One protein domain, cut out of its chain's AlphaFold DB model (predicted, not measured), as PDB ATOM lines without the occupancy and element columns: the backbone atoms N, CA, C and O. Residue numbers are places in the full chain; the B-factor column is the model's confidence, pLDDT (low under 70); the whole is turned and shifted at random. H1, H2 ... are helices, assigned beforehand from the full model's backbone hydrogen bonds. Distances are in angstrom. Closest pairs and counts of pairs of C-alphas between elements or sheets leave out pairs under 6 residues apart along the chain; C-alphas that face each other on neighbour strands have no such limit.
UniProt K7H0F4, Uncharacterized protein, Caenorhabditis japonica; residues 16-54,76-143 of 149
ATOM      1  N   TYR A  16      67.196  -0.814 -23.275       57.00
ATOM      2  CA  TYR A  16      66.899   0.628 -23.237       57.00
ATOM      3  C   TYR A  16      65.463   0.887 -22.788       57.00
ATOM      4  O   TYR A  16      65.289   1.801 -22.003       57.00
ATOM      5  N   ILE A  17      64.453   0.098 -23.181       61.41
ATOM      6  CA  ILE A  17      63.081   0.289 -22.664       61.41
ATOM      7  C   ILE A  17      62.991   0.047 -21.155       61.41
ATOM      8  O   ILE A  17      62.226   0.732 -20.483       61.41
ATOM      9  N   SER A  18      63.794  -0.865 -20.598       56.41
ATOM     10  CA  SER A  18      63.834  -1.120 -19.152       56.41
ATOM     11  C   SER A  18      64.586  -0.016 -18.386       56.41
ATOM     12  O   SER A  18      64.070   0.501 -17.398       56.41
ATOM     13  N   LEU A  19      65.747   0.432 -18.891       58.88
ATOM     14  CA  LEU A  19      66.544   1.534 -18.320       58.88
ATOM     15  C   LEU A  19      65.881   2.910 -18.490       58.88
ATOM     16  O   LEU A  19      65.903   3.732 -17.571       58.88
ATOM     17  N   PHE A  20      65.270   3.168 -19.648       55.22
ATOM     18  CA  PHE A  20      64.436   4.346 -19.855       55.22
ATOM     19  C   PHE A  20      63.164   4.233 -19.031       55.22
ATOM     20  O   PHE A  20      62.832   5.213 -18.394       55.22
ATOM     21  N   GLY A  21      62.498   3.081 -18.951       63.59
ATOM     22  CA  GLY A  21      61.242   2.926 -18.210       63.59
ATOM     23  C   GLY A  21      61.321   3.367 -16.746       63.59
ATOM     24  O   GLY A  21      60.392   4.000 -16.246       63.59
ATOM     25  N   THR A  22      62.442   3.114 -16.058       68.00
ATOM     26  CA  THR A  22      62.621   3.587 -14.675       68.00
ATOM     27  C   THR A  22      62.923   5.088 -14.611       68.00
ATOM     28  O   THR A  22      62.285   5.790 -13.833       68.00
ATOM     29  N   ARG A  23      63.836   5.623 -15.443       71.06
ATOM     30  CA  ARG A  23      64.169   7.066 -15.437       71.06
ATOM     31  C   ARG A  23      63.056   7.951 -16.000       71.06
ATOM     32  O   ARG A  23      62.808   9.023 -15.457       71.06
ATOM     33  N   THR A  24      62.376   7.532 -17.064       72.94
ATOM     34  CA  THR A  24      61.282   8.290 -17.687       72.94
ATOM     35  C   THR A  24      60.102   8.405 -16.746       72.94
ATOM     36  O   THR A  24      59.510   9.473 -16.718       72.94
ATOM     37  N   ARG A  25      59.808   7.396 -15.912       78.56
ATOM     38  CA  ARG A  25      58.760   7.492 -14.884       78.56
ATOM     39  C   ARG A  25      59.030   8.617 -13.878       78.56
ATOM     40  O   ARG A  25      58.105   9.341 -13.522       78.56
ATOM     41  N   PHE A  26      60.285   8.812 -13.468       80.56
ATOM     42  CA  PHE A  26      60.666   9.951 -12.624       80.56
ATOM     43  C   PHE A  26      60.580  11.277 -13.383       80.56
ATOM     44  O   PHE A  26      60.030  12.239 -12.856       80.56
ATOM     45  N   VAL A  27      61.057  11.318 -14.631       76.94
ATOM     46  CA  VAL A  27      61.003  12.533 -15.456       76.94
ATOM     47  C   VAL A  27      59.558  12.966 -15.703       76.94
ATOM     48  O   VAL A  27      59.246  14.121 -15.457       76.94
ATOM     49  N   ILE A  28      58.654  12.066 -16.106       76.88
ATOM     50  CA  ILE A  28      57.241  12.412 -16.337       76.88
ATOM     51  C   ILE A  28      56.527  12.816 -15.046       76.88
ATOM     52  O   ILE A  28      55.700  13.716 -15.090       76.88
ATOM     53  N   MET A  29      56.847  12.200 -13.900       83.00
ATOM     54  CA  MET A  29      56.250  12.571 -12.613       83.00
ATOM     55  C   MET A  29      56.651  13.989 -12.218       83.00
ATOM     56  O   MET A  29      55.783  14.813 -11.958       83.00
ATOM     57  N   VAL A  30      57.951  14.299 -12.245       81.19
ATOM     58  CA  VAL A  30      58.465  15.646 -11.935       81.19
ATOM     59  C   VAL A  30      57.866  16.693 -12.872       81.19
ATOM     60  O   VAL A  30      57.540  17.797 -12.462       81.19
ATOM     61  N   LEU A  31      57.687  16.334 -14.132       77.00
ATOM     62  CA  LEU A  31      57.259  17.228 -15.192       77.00
ATOM     63  C   LEU A  31      55.739  17.483 -15.164       77.00
ATOM     64  O   LEU A  31      55.312  18.622 -15.342       77.00
ATOM     65  N   ILE A  32      54.930  16.463 -14.847       79.38
ATOM     66  CA  ILE A  32      53.499  16.621 -14.536       79.38
ATOM     67  C   ILE A  32      53.344  17.484 -13.281       79.38
ATOM     68  O   ILE A  32      52.556  18.423 -13.295       79.38
ATOM     69  N   LEU A  33      54.136  17.233 -12.232       86.12
ATOM     70  CA  LEU A  33      54.119  18.055 -11.020       86.12
ATOM     71  C   LEU A  33      54.440  19.520 -11.327       86.12
ATOM     72  O   LEU A  33      53.685  20.393 -10.919       86.12
ATOM     73  N   LEU A  34      55.490  19.797 -12.103       84.12
ATOM     74  CA  LEU A  34      55.881  21.162 -12.467       84.12
ATOM     75  C   LEU A  34      54.804  21.850 -13.326       84.12
ATOM     76  O   LEU A  34      54.509  23.025 -13.116       84.12
ATOM     77  N   CYS A  35      54.160  21.116 -14.238       77.31
ATOM     78  CA  CYS A  35      53.047  21.624 -15.041       77.31
ATOM     79  C   CYS A  35      51.827  21.970 -14.174       77.31
ATOM     80  O   CYS A  35      51.299  23.076 -14.279       77.31
ATOM     81  N   LEU A  36      51.428  21.077 -13.262       82.19
ATOM     82  CA  LEU A  36      50.349  21.350 -12.316       82.19
ATOM     83  C   LEU A  36      50.712  22.547 -11.425       82.19
ATOM     84  O   LEU A  36      49.929  23.485 -11.331       82.19
ATOM     85  N   THR A  37      51.912  22.587 -10.843       88.50
ATOM     86  CA  THR A  37      52.372  23.712 -10.013       88.50
ATOM     87  C   THR A  37      52.368  25.037 -10.776       88.50
ATOM     88  O   THR A  37      51.939  26.048 -10.227       88.50
ATOM     89  N   SER A  38      52.789  25.053 -12.044       84.88
ATOM     90  CA  SER A  38      52.769  26.264 -12.873       84.88
ATOM     91  C   SER A  38      51.342  26.747 -13.155       84.88
ATOM     92  O   SER A  38      51.069  27.938 -13.017       84.88
ATOM     93  N   ILE A  39      50.410  25.838 -13.462       81.62
ATOM     94  CA  ILE A  39      48.989  26.174 -13.657       81.62
ATOM     95  C   ILE A  39      48.389  26.746 -12.364       81.62
ATOM     96  O   ILE A  39      47.728  27.783 -12.396       81.62
ATOM     97  N   TRP A  40      48.673  26.117 -11.221       82.12
ATOM     98  CA  TRP A  40      48.232  26.579  -9.901       82.12
ATOM     99  C   TRP A  40      48.864  27.920  -9.488       82.12
ATOM    100  O   TRP A  40      48.228  28.727  -8.814       82.12
ATOM    101  N   SER A  41      50.094  28.206  -9.912       86.06
ATOM    102  CA  SER A  41      50.722  29.508  -9.676       86.06
ATOM    103  C   SER A  41      50.101  30.600 -10.553       86.06
ATOM    104  O   SER A  41      49.771  31.672 -10.045       86.06
ATOM    105  N   ASN A  42      49.856  30.314 -11.836       82.00
ATOM    106  CA  ASN A  42      49.225  31.254 -12.765       82.00
ATOM    107  C   ASN A  42      47.782  31.592 -12.361       82.00
ATOM    108  O   ASN A  42      47.380  32.752 -12.444       82.00
ATOM    109  N   ILE A  43      47.005  30.610 -11.890       81.31
ATOM    110  CA  ILE A  43      45.619  30.842 -11.456       81.31
ATOM    111  C   ILE A  43      45.565  31.680 -10.168       81.31
ATOM    112  O   ILE A  43      44.676  32.516 -10.012       81.31
ATOM    113  N   LEU A  44      46.526  31.507  -9.252       82.31
ATOM    114  CA  LEU A  44      46.621  32.314  -8.033       82.31
ATOM    115  C   LEU A  44      47.057  33.752  -8.348       82.31
ATOM    116  O   LEU A  44      46.479  34.695  -7.813       82.31
ATOM    117  N   ALA A  45      48.026  33.923  -9.251       83.06
ATOM    118  CA  ALA A  45      48.465  35.237  -9.713       83.06
ATOM    119  C   ALA A  45      47.327  36.012 -10.394       83.06
ATOM    120  O   ALA A  45      47.173  37.204 -10.146       83.06
ATOM    121  N   PHE A  46      46.492  35.336 -11.191       75.38
ATOM    122  CA  PHE A  46      45.300  35.940 -11.790       75.38
ATOM    123  C   PHE A  46      44.273  36.370 -10.734       75.38
ATOM    124  O   PHE A  46      43.783  37.493 -10.784       75.38
ATOM    125  N   ASN A  47      43.992  35.510  -9.748       76.62
ATOM    126  CA  ASN A  47      43.095  35.843  -8.636       76.62
ATOM    127  C   ASN A  47      43.564  37.087  -7.867       76.62
ATOM    128  O   ASN A  47      42.763  37.963  -7.554       76.62
ATOM    129  N   PHE A  48      44.865  37.184  -7.589       76.81
ATOM    130  CA  PHE A  48      45.444  38.357  -6.939       76.81
ATOM    131  C   PHE A  48      45.385  39.597  -7.837       76.81
ATOM    132  O   PHE A  48      45.002  40.665  -7.374       76.81
ATOM    133  N   ALA A  49      45.702  39.453  -9.127       75.69
ATOM    134  CA  ALA A  49      45.633  40.549 -10.086       75.69
ATOM    135  C   ALA A  49      44.217  41.126 -10.200       75.69
ATOM    136  O   ALA A  49      44.076  42.337 -10.176       75.69
ATOM    137  N   VAL A  50      43.175  40.287 -10.257       69.75
ATOM    138  CA  VAL A  50      41.774  40.741 -10.289       69.75
ATOM    139  C   VAL A  50      41.401  41.506  -9.023       69.75
ATOM    140  O   VAL A  50      40.792  42.563  -9.120       69.75
ATOM    141  N   VAL A  51      41.790  41.012  -7.843       72.06
ATOM    142  CA  VAL A  51      41.540  41.719  -6.575       72.06
ATOM    143  C   VAL A  51      42.309  43.044  -6.508       72.06
ATOM    144  O   VAL A  51      41.788  44.021  -5.988       72.06
ATOM    145  N   CYS A  52      43.527  43.103  -7.049       66.06
ATOM    146  CA  CYS A  52      44.334  44.325  -7.095       66.06
ATOM    147  C   CYS A  52      43.939  45.310  -8.203       66.06
ATOM    148  O   CYS A  52      44.452  46.427  -8.207       66.06
ATOM    149  N   MET A  53      43.092  44.904  -9.149       64.88
ATOM    150  CA  MET A  53      42.588  45.748 -10.237       64.88
ATOM    151  C   MET A  53      41.117  46.135 -10.029       64.88
ATOM    152  O   MET A  53      40.503  46.662 -10.951       64.88
ATOM    153  N   ASP A  54      40.554  45.855  -8.847       66.25
ATOM    154  CA  ASP A  54      39.275  46.416  -8.415       66.25
ATOM    155  C   ASP A  54      39.460  47.937  -8.373       66.25
ATOM    156  O   ASP A  54      40.173  48.468  -7.519       66.25
ATOM    157  N   ASN A  76      36.323  33.477  -8.619       70.06
ATOM    158  CA  ASN A  76      37.593  32.800  -8.390       70.06
ATOM    159  C   ASN A  76      37.425  31.265  -8.402       70.06
ATOM    160  O   ASN A  76      38.301  30.525  -8.857       70.06
ATOM    161  N   SER A  77      36.255  30.777  -7.972       77.94
ATOM    162  CA  SER A  77      35.888  29.353  -7.954       77.94
ATOM    163  C   SER A  77      35.661  28.770  -9.357       77.94
ATOM    164  O   SER A  77      36.100  27.655  -9.647       77.94
ATOM    165  N   LEU A  78      35.050  29.535 -10.271       79.12
ATOM    166  CA  LEU A  78      34.826  29.078 -11.651       79.12
ATOM    167  C   LEU A  78      36.115  28.921 -12.467       79.12
ATOM    168  O   LEU A  78      36.207  28.012 -13.288       79.12
ATOM    169  N   ALA A  79      37.148  29.721 -12.205       77.25
ATOM    170  CA  ALA A  79      38.440  29.540 -12.866       77.25
ATOM    171  C   ALA A  79      39.095  28.192 -12.481       77.25
ATOM    172  O   ALA A  79      39.623  27.477 -13.336       77.25
ATOM    173  N   MET A  80      38.981  27.802 -11.204       80.62
ATOM    174  CA  MET A  80      39.459  26.507 -10.702       80.62
ATOM    175  C   MET A  80      38.644  25.327 -11.249       80.62
ATOM    176  O   MET A  80      39.211  24.282 -11.576       80.62
ATOM    177  N   SER A  81      37.323  25.481 -11.393       87.25
ATOM    178  CA  SER A  81      36.462  24.412 -11.916       87.25
ATOM    179  C   SER A  81      36.679  24.161 -13.413       87.25
ATOM    180  O   SER A  81      36.731  23.005 -13.831       87.25
ATOM    181  N   ILE A  82      36.906  25.206 -14.216       84.50
ATOM    182  CA  ILE A  82      37.220  25.075 -15.648       84.50
ATOM    183  C   ILE A  82      38.531  24.305 -15.853       84.50
ATOM    184  O   ILE A  82      38.590  23.433 -16.719       84.50
ATOM    185  N   VAL A  83      39.558  24.565 -15.036       79.62
ATOM    186  CA  VAL A  83      40.822  23.805 -15.062       79.62
ATOM    187  C   VAL A  83      40.587  22.321 -14.777       79.62
ATOM    188  O   VAL A  83      41.137  21.469 -15.479       79.62
ATOM    189  N   ALA A  84      39.742  21.994 -13.795       85.56
ATOM    190  CA  ALA A  84      39.408  20.607 -13.482       85.56
ATOM    191  C   ALA A  84      38.671  19.918 -14.643       85.56
ATOM    192  O   ALA A  84      39.017  18.799 -15.023       85.56
ATOM    193  N   ILE A  85      37.703  20.602 -15.260       90.50
ATOM    194  CA  ILE A  85      36.960  20.085 -16.419       90.50
ATOM    195  C   ILE A  85      37.896  19.892 -17.623       90.50
ATOM    196  O   ILE A  85      37.847  18.853 -18.284       90.50
ATOM    197  N   ALA A  86      38.793  20.846 -17.884       83.81
ATOM    198  CA  ALA A  86      39.778  20.757 -18.957       83.81
ATOM    199  C   ALA A  86      40.745  19.580 -18.759       83.81
ATOM    200  O   ALA A  86      41.076  18.896 -19.725       83.81
ATOM    201  N   ALA A  87      41.153  19.296 -17.519       83.31
ATOM    202  CA  ALA A  87      41.989  18.139 -17.207       83.31
ATOM    203  C   ALA A  87      41.259  16.810 -17.471       83.31
ATOM    204  O   ALA A  87      41.847  15.891 -18.044       83.31
ATOM    205  N   LEU A  88      39.971  16.715 -17.115       88.31
ATOM    206  CA  LEU A  88      39.151  15.526 -17.374       88.31
ATOM    207  C   LEU A  88      38.971  15.276 -18.875       88.31
ATOM    208  O   LEU A  88      39.188  14.158 -19.344       88.31
ATOM    209  N   LEU A  89      38.623  16.320 -19.630       90.00
ATOM    210  CA  LEU A  89      38.461  16.232 -21.083       90.00
ATOM    211  C   LEU A  89      39.791  15.979 -21.792       90.00
ATOM    212  O   LEU A  89      39.835  15.207 -22.743       90.00
ATOM    213  N   GLY A  90      40.875  16.592 -21.314       78.88
ATOM    214  CA  GLY A  90      42.217  16.435 -21.861       78.88
ATOM    215  C   GLY A  90      42.790  15.037 -21.651       78.88
ATOM    216  O   GLY A  90      43.543  14.569 -22.495       78.88
ATOM    217  N   ASN A  91      42.396  14.325 -20.593       83.31
ATOM    218  CA  ASN A  91      42.916  12.990 -20.295       83.31
ATOM    219  C   ASN A  91      42.600  11.957 -21.397       83.31
ATOM    220  O   ASN A  91      43.434  11.113 -21.712       83.31
ATOM    221  N   PHE A  92      41.430  12.040 -22.036       83.00
ATOM    222  CA  PHE A  92      41.026  11.104 -23.092       83.00
ATOM    223  C   PHE A  92      41.925  11.161 -24.347       83.00
ATOM    224  O   PHE A  92      42.477  10.128 -24.741       83.00
ATOM    225  N   PRO A  93      42.152  12.337 -24.968       78.75
ATOM    226  CA  PRO A  93      43.070  12.459 -26.090       78.75
ATOM    227  C   PRO A  93      44.531  12.289 -25.667       78.75
ATOM    228  O   PRO A  93      45.304  11.755 -26.453       78.75
ATOM    229  N   ILE A  94      44.932  12.675 -24.447       76.75
ATOM    230  CA  ILE A  94      46.338  12.552 -24.018       76.75
ATOM    231  C   ILE A  94      46.787  11.092 -23.944       76.75
ATOM    232  O   ILE A  94      47.908  10.776 -24.338       76.75
ATOM    233  N   VAL A  95      45.895  10.195 -23.509       75.44
ATOM    234  CA  VAL A  95      46.166   8.752 -23.448       75.44
ATOM    235  C   VAL A  95      46.298   8.157 -24.852       75.44
ATOM    236  O   VAL A  95      47.157   7.309 -25.076       75.44
ATOM    237  N   GLN A  96      45.511   8.623 -25.825       73.12
ATOM    238  CA  GLN A  96      45.649   8.188 -27.222       73.12
ATOM    239  C   GLN A  96      46.922   8.759 -27.869       73.12
ATOM    240  O   GLN A  96      47.659   8.056 -28.559       73.12
ATOM    241  N   LEU A  97      47.227  10.026 -27.594       69.88
ATOM    242  CA  LEU A  97      48.347  10.742 -28.197       69.88
ATOM    243  C   LEU A  97      49.704  10.246 -27.680       69.88
ATOM    244  O   LEU A  97      50.660  10.159 -28.454       69.88
ATOM    245  N   VAL A  98      49.791   9.853 -26.401       69.88
ATOM    246  CA  VAL A  98      51.021   9.271 -25.835       69.88
ATOM    247  C   VAL A  98      51.367   7.929 -26.485       69.88
ATOM    248  O   VAL A  98      52.548   7.598 -26.598       69.88
ATOM    249  N   GLY A  99      50.352   7.195 -26.957       67.38
ATOM    250  CA  GLY A  99      50.514   5.924 -27.660       67.38
ATOM    251  C   GLY A  99      51.103   6.063 -29.065       67.38
ATOM    252  O   GLY A  99      51.740   5.129 -29.540       67.38
ATOM    253  N   MET A 100      50.942   7.223 -29.714       72.00
ATOM    254  CA  MET A 100      51.352   7.424 -31.113       72.00
ATOM    255  C   MET A 100      52.539   8.380 -31.300       72.00
ATOM    256  O   MET A 100      53.342   8.169 -32.204       72.00
ATOM    257  N   VAL A 101      52.672   9.431 -30.483       66.25
ATOM    258  CA  VAL A 101      53.582  10.569 -30.771       66.25
ATOM    259  C   VAL A 101      54.775  10.649 -29.799       66.25
ATOM    260  O   VAL A 101      55.701  11.441 -29.987       66.25
ATOM    261  N   GLY A 102      54.812   9.778 -28.786       70.56
ATOM    262  CA  GLY A 102      55.880   9.729 -27.786       70.56
ATOM    263  C   GLY A 102      55.854  10.903 -26.795       70.56
ATOM    264  O   GLY A 102      55.331  11.978 -27.049       70.56
ATOM    265  N   ILE A 103      56.450  10.713 -25.618       70.31
ATOM    266  CA  ILE A 103      56.314  11.625 -24.458       70.31
ATOM    267  C   ILE A 103      56.947  13.017 -24.671       70.31
ATOM    268  O   ILE A 103      56.538  13.997 -24.049       70.31
ATOM    269  N   ARG A 104      57.952  13.127 -25.549       73.25
ATOM    270  CA  ARG A 104      58.766  14.345 -25.712       73.25
ATOM    271  C   ARG A 104      57.993  15.498 -26.372       73.25
ATOM    272  O   ARG A 104      58.186  16.652 -26.003       73.25
ATOM    273  N   THR A 105      57.112  15.189 -27.319       76.81
ATOM    274  CA  THR A 105      56.284  16.164 -28.055       76.81
ATOM    275  C   THR A 105      55.100  16.639 -27.221       76.81
ATOM    276  O   THR A 105      54.804  17.830 -27.201       76.81
ATOM    277  N   VAL A 106      54.480  15.731 -26.462       78.69
ATOM    278  CA  VAL A 106      53.377  16.047 -25.542       78.69
ATOM    279  C   VAL A 106      53.837  17.037 -24.468       78.69
ATOM    280  O   VAL A 106      53.125  17.991 -24.158       78.69
ATOM    281  N   PHE A 107      55.066  16.873 -23.959       73.06
ATOM    282  CA  PHE A 107      55.649  17.822 -23.010       73.06
ATOM    283  C   PHE A 107      55.843  19.217 -23.611       73.06
ATOM    284  O   PHE A 107      55.426  20.209 -23.015       73.06
ATOM    285  N   ALA A 108      56.450  19.294 -24.798       80.06
ATOM    286  CA  ALA A 108      56.672  20.568 -25.468       80.06
ATOM    287  C   ALA A 108      55.344  21.273 -25.791       80.06
ATOM    288  O   ALA A 108      55.220  22.472 -25.564       80.06
ATOM    289  N   GLY A 109      54.327  20.528 -26.241       82.75
ATOM    290  CA  GLY A 109      53.000  21.071 -26.535       82.75
ATOM    291  C   GLY A 109      52.318  21.685 -25.309       82.75
ATOM    292  O   GLY A 109      51.872  22.828 -25.370       82.75
ATOM    293  N   MET A 110      52.296  20.971 -24.179       78.00
ATOM    294  CA  MET A 110      51.706  21.468 -22.925       78.00
ATOM    295  C   MET A 110      52.466  22.684 -22.368       78.00
ATOM    296  O   MET A 110      51.848  23.643 -21.907       78.00
ATOM    297  N   GLY A 111      53.801  22.676 -22.450       78.94
ATOM    298  CA  GLY A 111      54.639  23.795 -22.011       78.94
ATOM    299  C   GLY A 111      54.449  25.052 -22.864       78.94
ATOM    300  O   GLY A 111      54.295  26.144 -22.321       78.94
ATOM    301  N   ILE A 112      54.390  24.904 -24.192       83.69
ATOM    302  CA  ILE A 112      54.125  26.022 -25.107       83.69
ATOM    303  C   ILE A 112      52.717  26.569 -24.883       83.69
ATOM    304  O   ILE A 112      52.560  27.778 -24.789       83.69
ATOM    305  N   LEU A 113      51.702  25.711 -24.743       79.50
ATOM    306  CA  LEU A 113      50.330  26.155 -24.485       79.50
ATOM    307  C   LEU A 113      50.237  26.983 -23.192       79.50
ATOM    308  O   LEU A 113      49.586  28.026 -23.170       79.50
ATOM    309  N   SER A 114      50.936  26.553 -22.138       79.88
ATOM    310  CA  SER A 114      51.029  27.294 -20.876       79.88
ATOM    311  C   SER A 114      51.732  28.646 -21.055       79.88
ATOM    312  O   SER A 114      51.206  29.669 -20.621       79.88
ATOM    313  N   ALA A 115      52.856  28.681 -21.779       80.69
ATOM    314  CA  ALA A 115      53.571  29.920 -22.081       80.69
ATOM    315  C   ALA A 115      52.739  30.892 -22.937       80.69
ATOM    316  O   ALA A 115      52.740  32.096 -22.684       80.69
ATOM    317  N   VAL A 116      51.993  30.377 -23.920       82.31
ATOM    318  CA  VAL A 116      51.082  31.162 -24.762       82.31
ATOM    319  C   VAL A 116      49.963  31.763 -23.920       82.31
ATOM    320  O   VAL A 116      49.687  32.947 -24.069       82.31
ATOM    321  N   ALA A 117      49.361  31.001 -23.002       75.88
ATOM    322  CA  ALA A 117      48.342  31.521 -22.092       75.88
ATOM    323  C   ALA A 117      48.894  32.650 -21.202       75.88
ATOM    324  O   ALA A 117      48.256  33.693 -21.069       75.88
ATOM    325  N   THR A 118      50.106  32.489 -20.659       78.12
ATOM    326  CA  THR A 118      50.768  33.529 -19.855       78.12
ATOM    327  C   THR A 118      51.115  34.769 -20.673       78.12
ATOM    328  O   THR A 118      50.980  35.874 -20.161       78.12
ATOM    329  N   LEU A 119      51.515  34.618 -21.939       74.62
ATOM    330  CA  LEU A 119      51.729  35.741 -22.857       74.62
ATOM    331  C   LEU A 119      50.411  36.430 -23.233       74.62
ATOM    332  O   LEU A 119      50.377  37.652 -23.348       74.62
ATOM    333  N   LEU A 120      49.319  35.674 -23.380       69.88
ATOM    334  CA  LEU A 120      48.011  36.213 -23.748       69.88
ATOM    335  C   LEU A 120      47.411  37.120 -22.669       69.88
ATOM    336  O   LEU A 120      46.663  38.025 -23.016       69.88
ATOM    337  N   ILE A 121      47.733  36.932 -21.388       73.25
ATOM    338  CA  ILE A 121      47.204  37.759 -20.287       73.25
ATOM    339  C   ILE A 121      47.646  39.238 -20.407       73.25
ATOM    340  O   ILE A 121      46.783  40.103 -20.537       73.25
ATOM    341  N   PRO A 122      48.946  39.588 -20.460       70.31
ATOM    342  CA  PRO A 122      49.379  40.967 -20.680       70.31
ATOM    343  C   PRO A 122      49.159  41.435 -22.127       70.31
ATOM    344  O   PRO A 122      48.910  42.620 -22.352       70.31
ATOM    345  N   LEU A 123      49.205  40.534 -23.122       66.44
ATOM    346  CA  LEU A 123      48.925  40.892 -24.517       66.44
ATOM    347  C   LEU A 123      47.454  41.231 -24.751       66.44
ATOM    348  O   LEU A 123      47.182  42.109 -25.557       66.44
ATOM    349  N   SER A 124      46.507  40.592 -24.066       65.88
ATOM    350  CA  SER A 124      45.081  40.926 -24.184       65.88
ATOM    351  C   SER A 124      44.768  42.292 -23.577       65.88
ATOM    352  O   SER A 124      43.965  43.031 -24.144       65.88
ATOM    353  N   ILE A 125      45.476  42.688 -22.514       64.38
ATOM    354  CA  ILE A 125      45.417  44.052 -21.967       64.38
ATOM    355  C   ILE A 125      45.995  45.057 -22.979       64.38
ATOM    356  O   ILE A 125      45.369  46.079 -23.257       64.38
ATOM    357  N   ARG A 126      47.140  44.751 -23.608       65.56
ATOM    358  CA  ARG A 126      47.774  45.616 -24.626       65.56
ATOM    359  C   ARG A 126      46.975  45.713 -25.930       65.56
ATOM    360  O   ARG A 126      46.763  46.804 -26.437       65.56
ATOM    361  N   ALA A 127      46.475  44.593 -26.441       67.00
ATOM    362  CA  ALA A 127      45.657  44.540 -27.648       67.00
ATOM    363  C   ALA A 127      44.306  45.231 -27.434       67.00
ATOM    364  O   ALA A 127      43.810  45.906 -28.335       67.00
ATOM    365  N   ARG A 128      43.728  45.119 -26.228       58.69
ATOM    366  CA  ARG A 128      42.584  45.942 -25.838       58.69
ATOM    367  C   ARG A 128      42.966  47.415 -25.815       58.69
ATOM    368  O   ARG A 128      42.171  48.192 -26.305       58.69
ATOM    369  N   PHE A 129      44.144  47.801 -25.330       58.16
ATOM    370  CA  PHE A 129      44.604  49.194 -25.359       58.16
ATOM    371  C   PHE A 129      44.738  49.746 -26.792       58.16
ATOM    372  O   PHE A 129      44.309  50.867 -27.050       58.16
ATOM    373  N   ASP A 130      45.223  48.945 -27.745       59.38
ATOM    374  CA  ASP A 130      45.310  49.333 -29.162       59.38
ATOM    375  C   ASP A 130      43.924  49.404 -29.835       59.38
ATOM    376  O   ASP A 130      43.622  50.355 -30.557       59.38
ATOM    377  N   GLN A 131      43.034  48.441 -29.555       55.59
ATOM    378  CA  GLN A 131      41.619  48.498 -29.953       55.59
ATOM    379  C   GLN A 131      40.904  49.697 -29.318       55.59
ATOM    380  O   GLN A 131      40.106  50.353 -29.981       55.59
ATOM    381  N   PHE A 132      41.213  50.018 -28.063       57.56
ATOM    382  CA  PHE A 132      40.659  51.162 -27.353       57.56
ATOM    383  C   PHE A 132      41.169  52.463 -27.964       57.56
ATOM    384  O   PHE A 132      40.358  53.346 -28.198       57.56
ATOM    385  N   GLN A 133      42.451  52.571 -28.337       50.31
ATOM    386  CA  GLN A 133      42.949  53.717 -29.105       50.31
ATOM    387  C   GLN A 133      42.278  53.835 -30.476       50.31
ATOM    388  O   GLN A 133      41.903  54.938 -30.870       50.31
ATOM    389  N   SER A 134      42.082  52.727 -31.195       50.25
ATOM    390  CA  SER A 134      41.393  52.738 -32.493       50.25
ATOM    391  C   SER A 134      39.916  53.142 -32.355       50.25
ATOM    392  O   SER A 134      39.401  53.918 -33.158       50.25
ATOM    393  N   SER A 135      39.257  52.705 -31.278       52.72
ATOM    394  CA  SER A 135      37.873  53.057 -30.947       52.72
ATOM    395  C   SER A 135      37.739  54.501 -30.435       52.72
ATOM    396  O   SER A 135      36.828  55.208 -30.851       52.72
ATOM    397  N   TYR A 136      38.688  55.015 -29.640       49.16
ATOM    398  CA  TYR A 136      38.729  56.423 -29.206       49.16
ATOM    399  C   TYR A 136      39.000  57.369 -30.380       49.16
ATOM    400  O   TYR A 136      38.402  58.439 -30.478       49.16
ATOM    401  N   LYS A 137      39.866  56.966 -31.318       48.66
ATOM    402  CA  LYS A 137      40.135  57.718 -32.549       48.66
ATOM    403  C   LYS A 137      38.935  57.684 -33.505       48.66
ATOM    404  O   LYS A 137      38.652  58.691 -34.148       48.66
ATOM    405  N   GLY A 138      38.184  56.579 -33.529       48.03
ATOM    406  CA  GLY A 138      36.882  56.482 -34.196       48.03
ATOM    407  C   GLY A 138      35.808  57.376 -33.561       48.03
ATOM    408  O   GLY A 138      35.096  58.081 -34.274       48.03
ATOM    409  N   HIS A 139      35.737  57.436 -32.228       43.56
ATOM    410  CA  HIS A 139      34.753  58.257 -31.515       43.56
ATOM    411  C   HIS A 139      35.074  59.762 -31.568       43.56
ATOM    412  O   HIS A 139      34.158  60.572 -31.708       43.56
ATOM    413  N   ALA A 140      36.355  60.153 -31.545       47.06
ATOM    414  CA  ALA A 140      36.789  61.541 -31.736       47.06
ATOM    415  C   ALA A 140      36.567  62.042 -33.180       47.06
ATOM    416  O   ALA A 140      36.292  63.224 -33.388       47.06
ATOM    417  N   GLY A 141      36.632  61.150 -34.178       42.03
ATOM    418  CA  GLY A 141      36.247  61.453 -35.562       42.03
ATOM    419  C   GLY A 141      34.734  61.628 -35.748       42.03
ATOM    420  O   GLY A 141      34.303  62.506 -36.496       42.03
ATOM    421  N   ALA A 142      33.923  60.849 -35.024       45.56
ATOM    422  CA  ALA A 142      32.464  60.961 -35.046       45.56
ATOM    423  C   ALA A 142      31.944  62.200 -34.287       45.56
ATOM    424  O   ALA A 142      31.060  62.888 -34.788       45.56
ATOM    425  N   VAL A 143      32.532  62.550 -33.134       44.09
ATOM    426  CA  VAL A 143      32.167  63.766 -32.374       44.09
ATOM    427  C   VAL A 143      32.505  65.039 -33.153       44.09
ATOM    428  O   VAL A 143      31.728  65.987 -33.138       44.09
TER     429      VAL A 143
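AT A GLANCE: This is residues 16 to 54 and 76 to 143 of the 149 residues of an uncharacterized protein of Caenorhabditis japonica (UniProt K7H0F4). Three long helices make an open frame: H1 and H3 run the same way, offset lengthwise, and H2 runs back from beside H1 to a corner with H3. Residues 122 to 143 of H3 stick out as an arm. The 107 printed residues, all helix in class, are only just extended, close to loose: the radius of gyration of the C-alphas is 19.9 A, the spans 73 by 28 by 21 A.

IN THESE COORDINATES: Find C-alpha 16 at (66.899, 0.628, -23.237); H1 runs to residue 52, 51.8 A. H2, residues 76 to 101, spans 35.4 A. H3, residues 103 to 143, runs 58.0 A to (32.167, 63.766, -32.374), with a kink of 40 degrees near residue 122.

HOW THE PARTS SIT: H1 touches H3 at Cys 35 and Gly 111, closest C-alphas 7.5 A apart, a shallow tilt of 24 degrees. H1 and H2 only just touch, with 3 pairs of C-alphas within 8 A, closest Asn 47 and Asn 76, 6.3 A. H2 and H3 are close but not clearly touching, closest C-alphas Val 98 and Val 106, 7.2 A. O i to N i+4 pairs within hydrogen-bond range number 31 of 33 in H1, 16 of 22 in H2 and 35 of 37 in H3.

THE WHOLE: Residues 55 to 75 are not printed; C-alphas 54 and 76 are 13.7 A apart. Low-confidence residues, under 70, include 123 to 143.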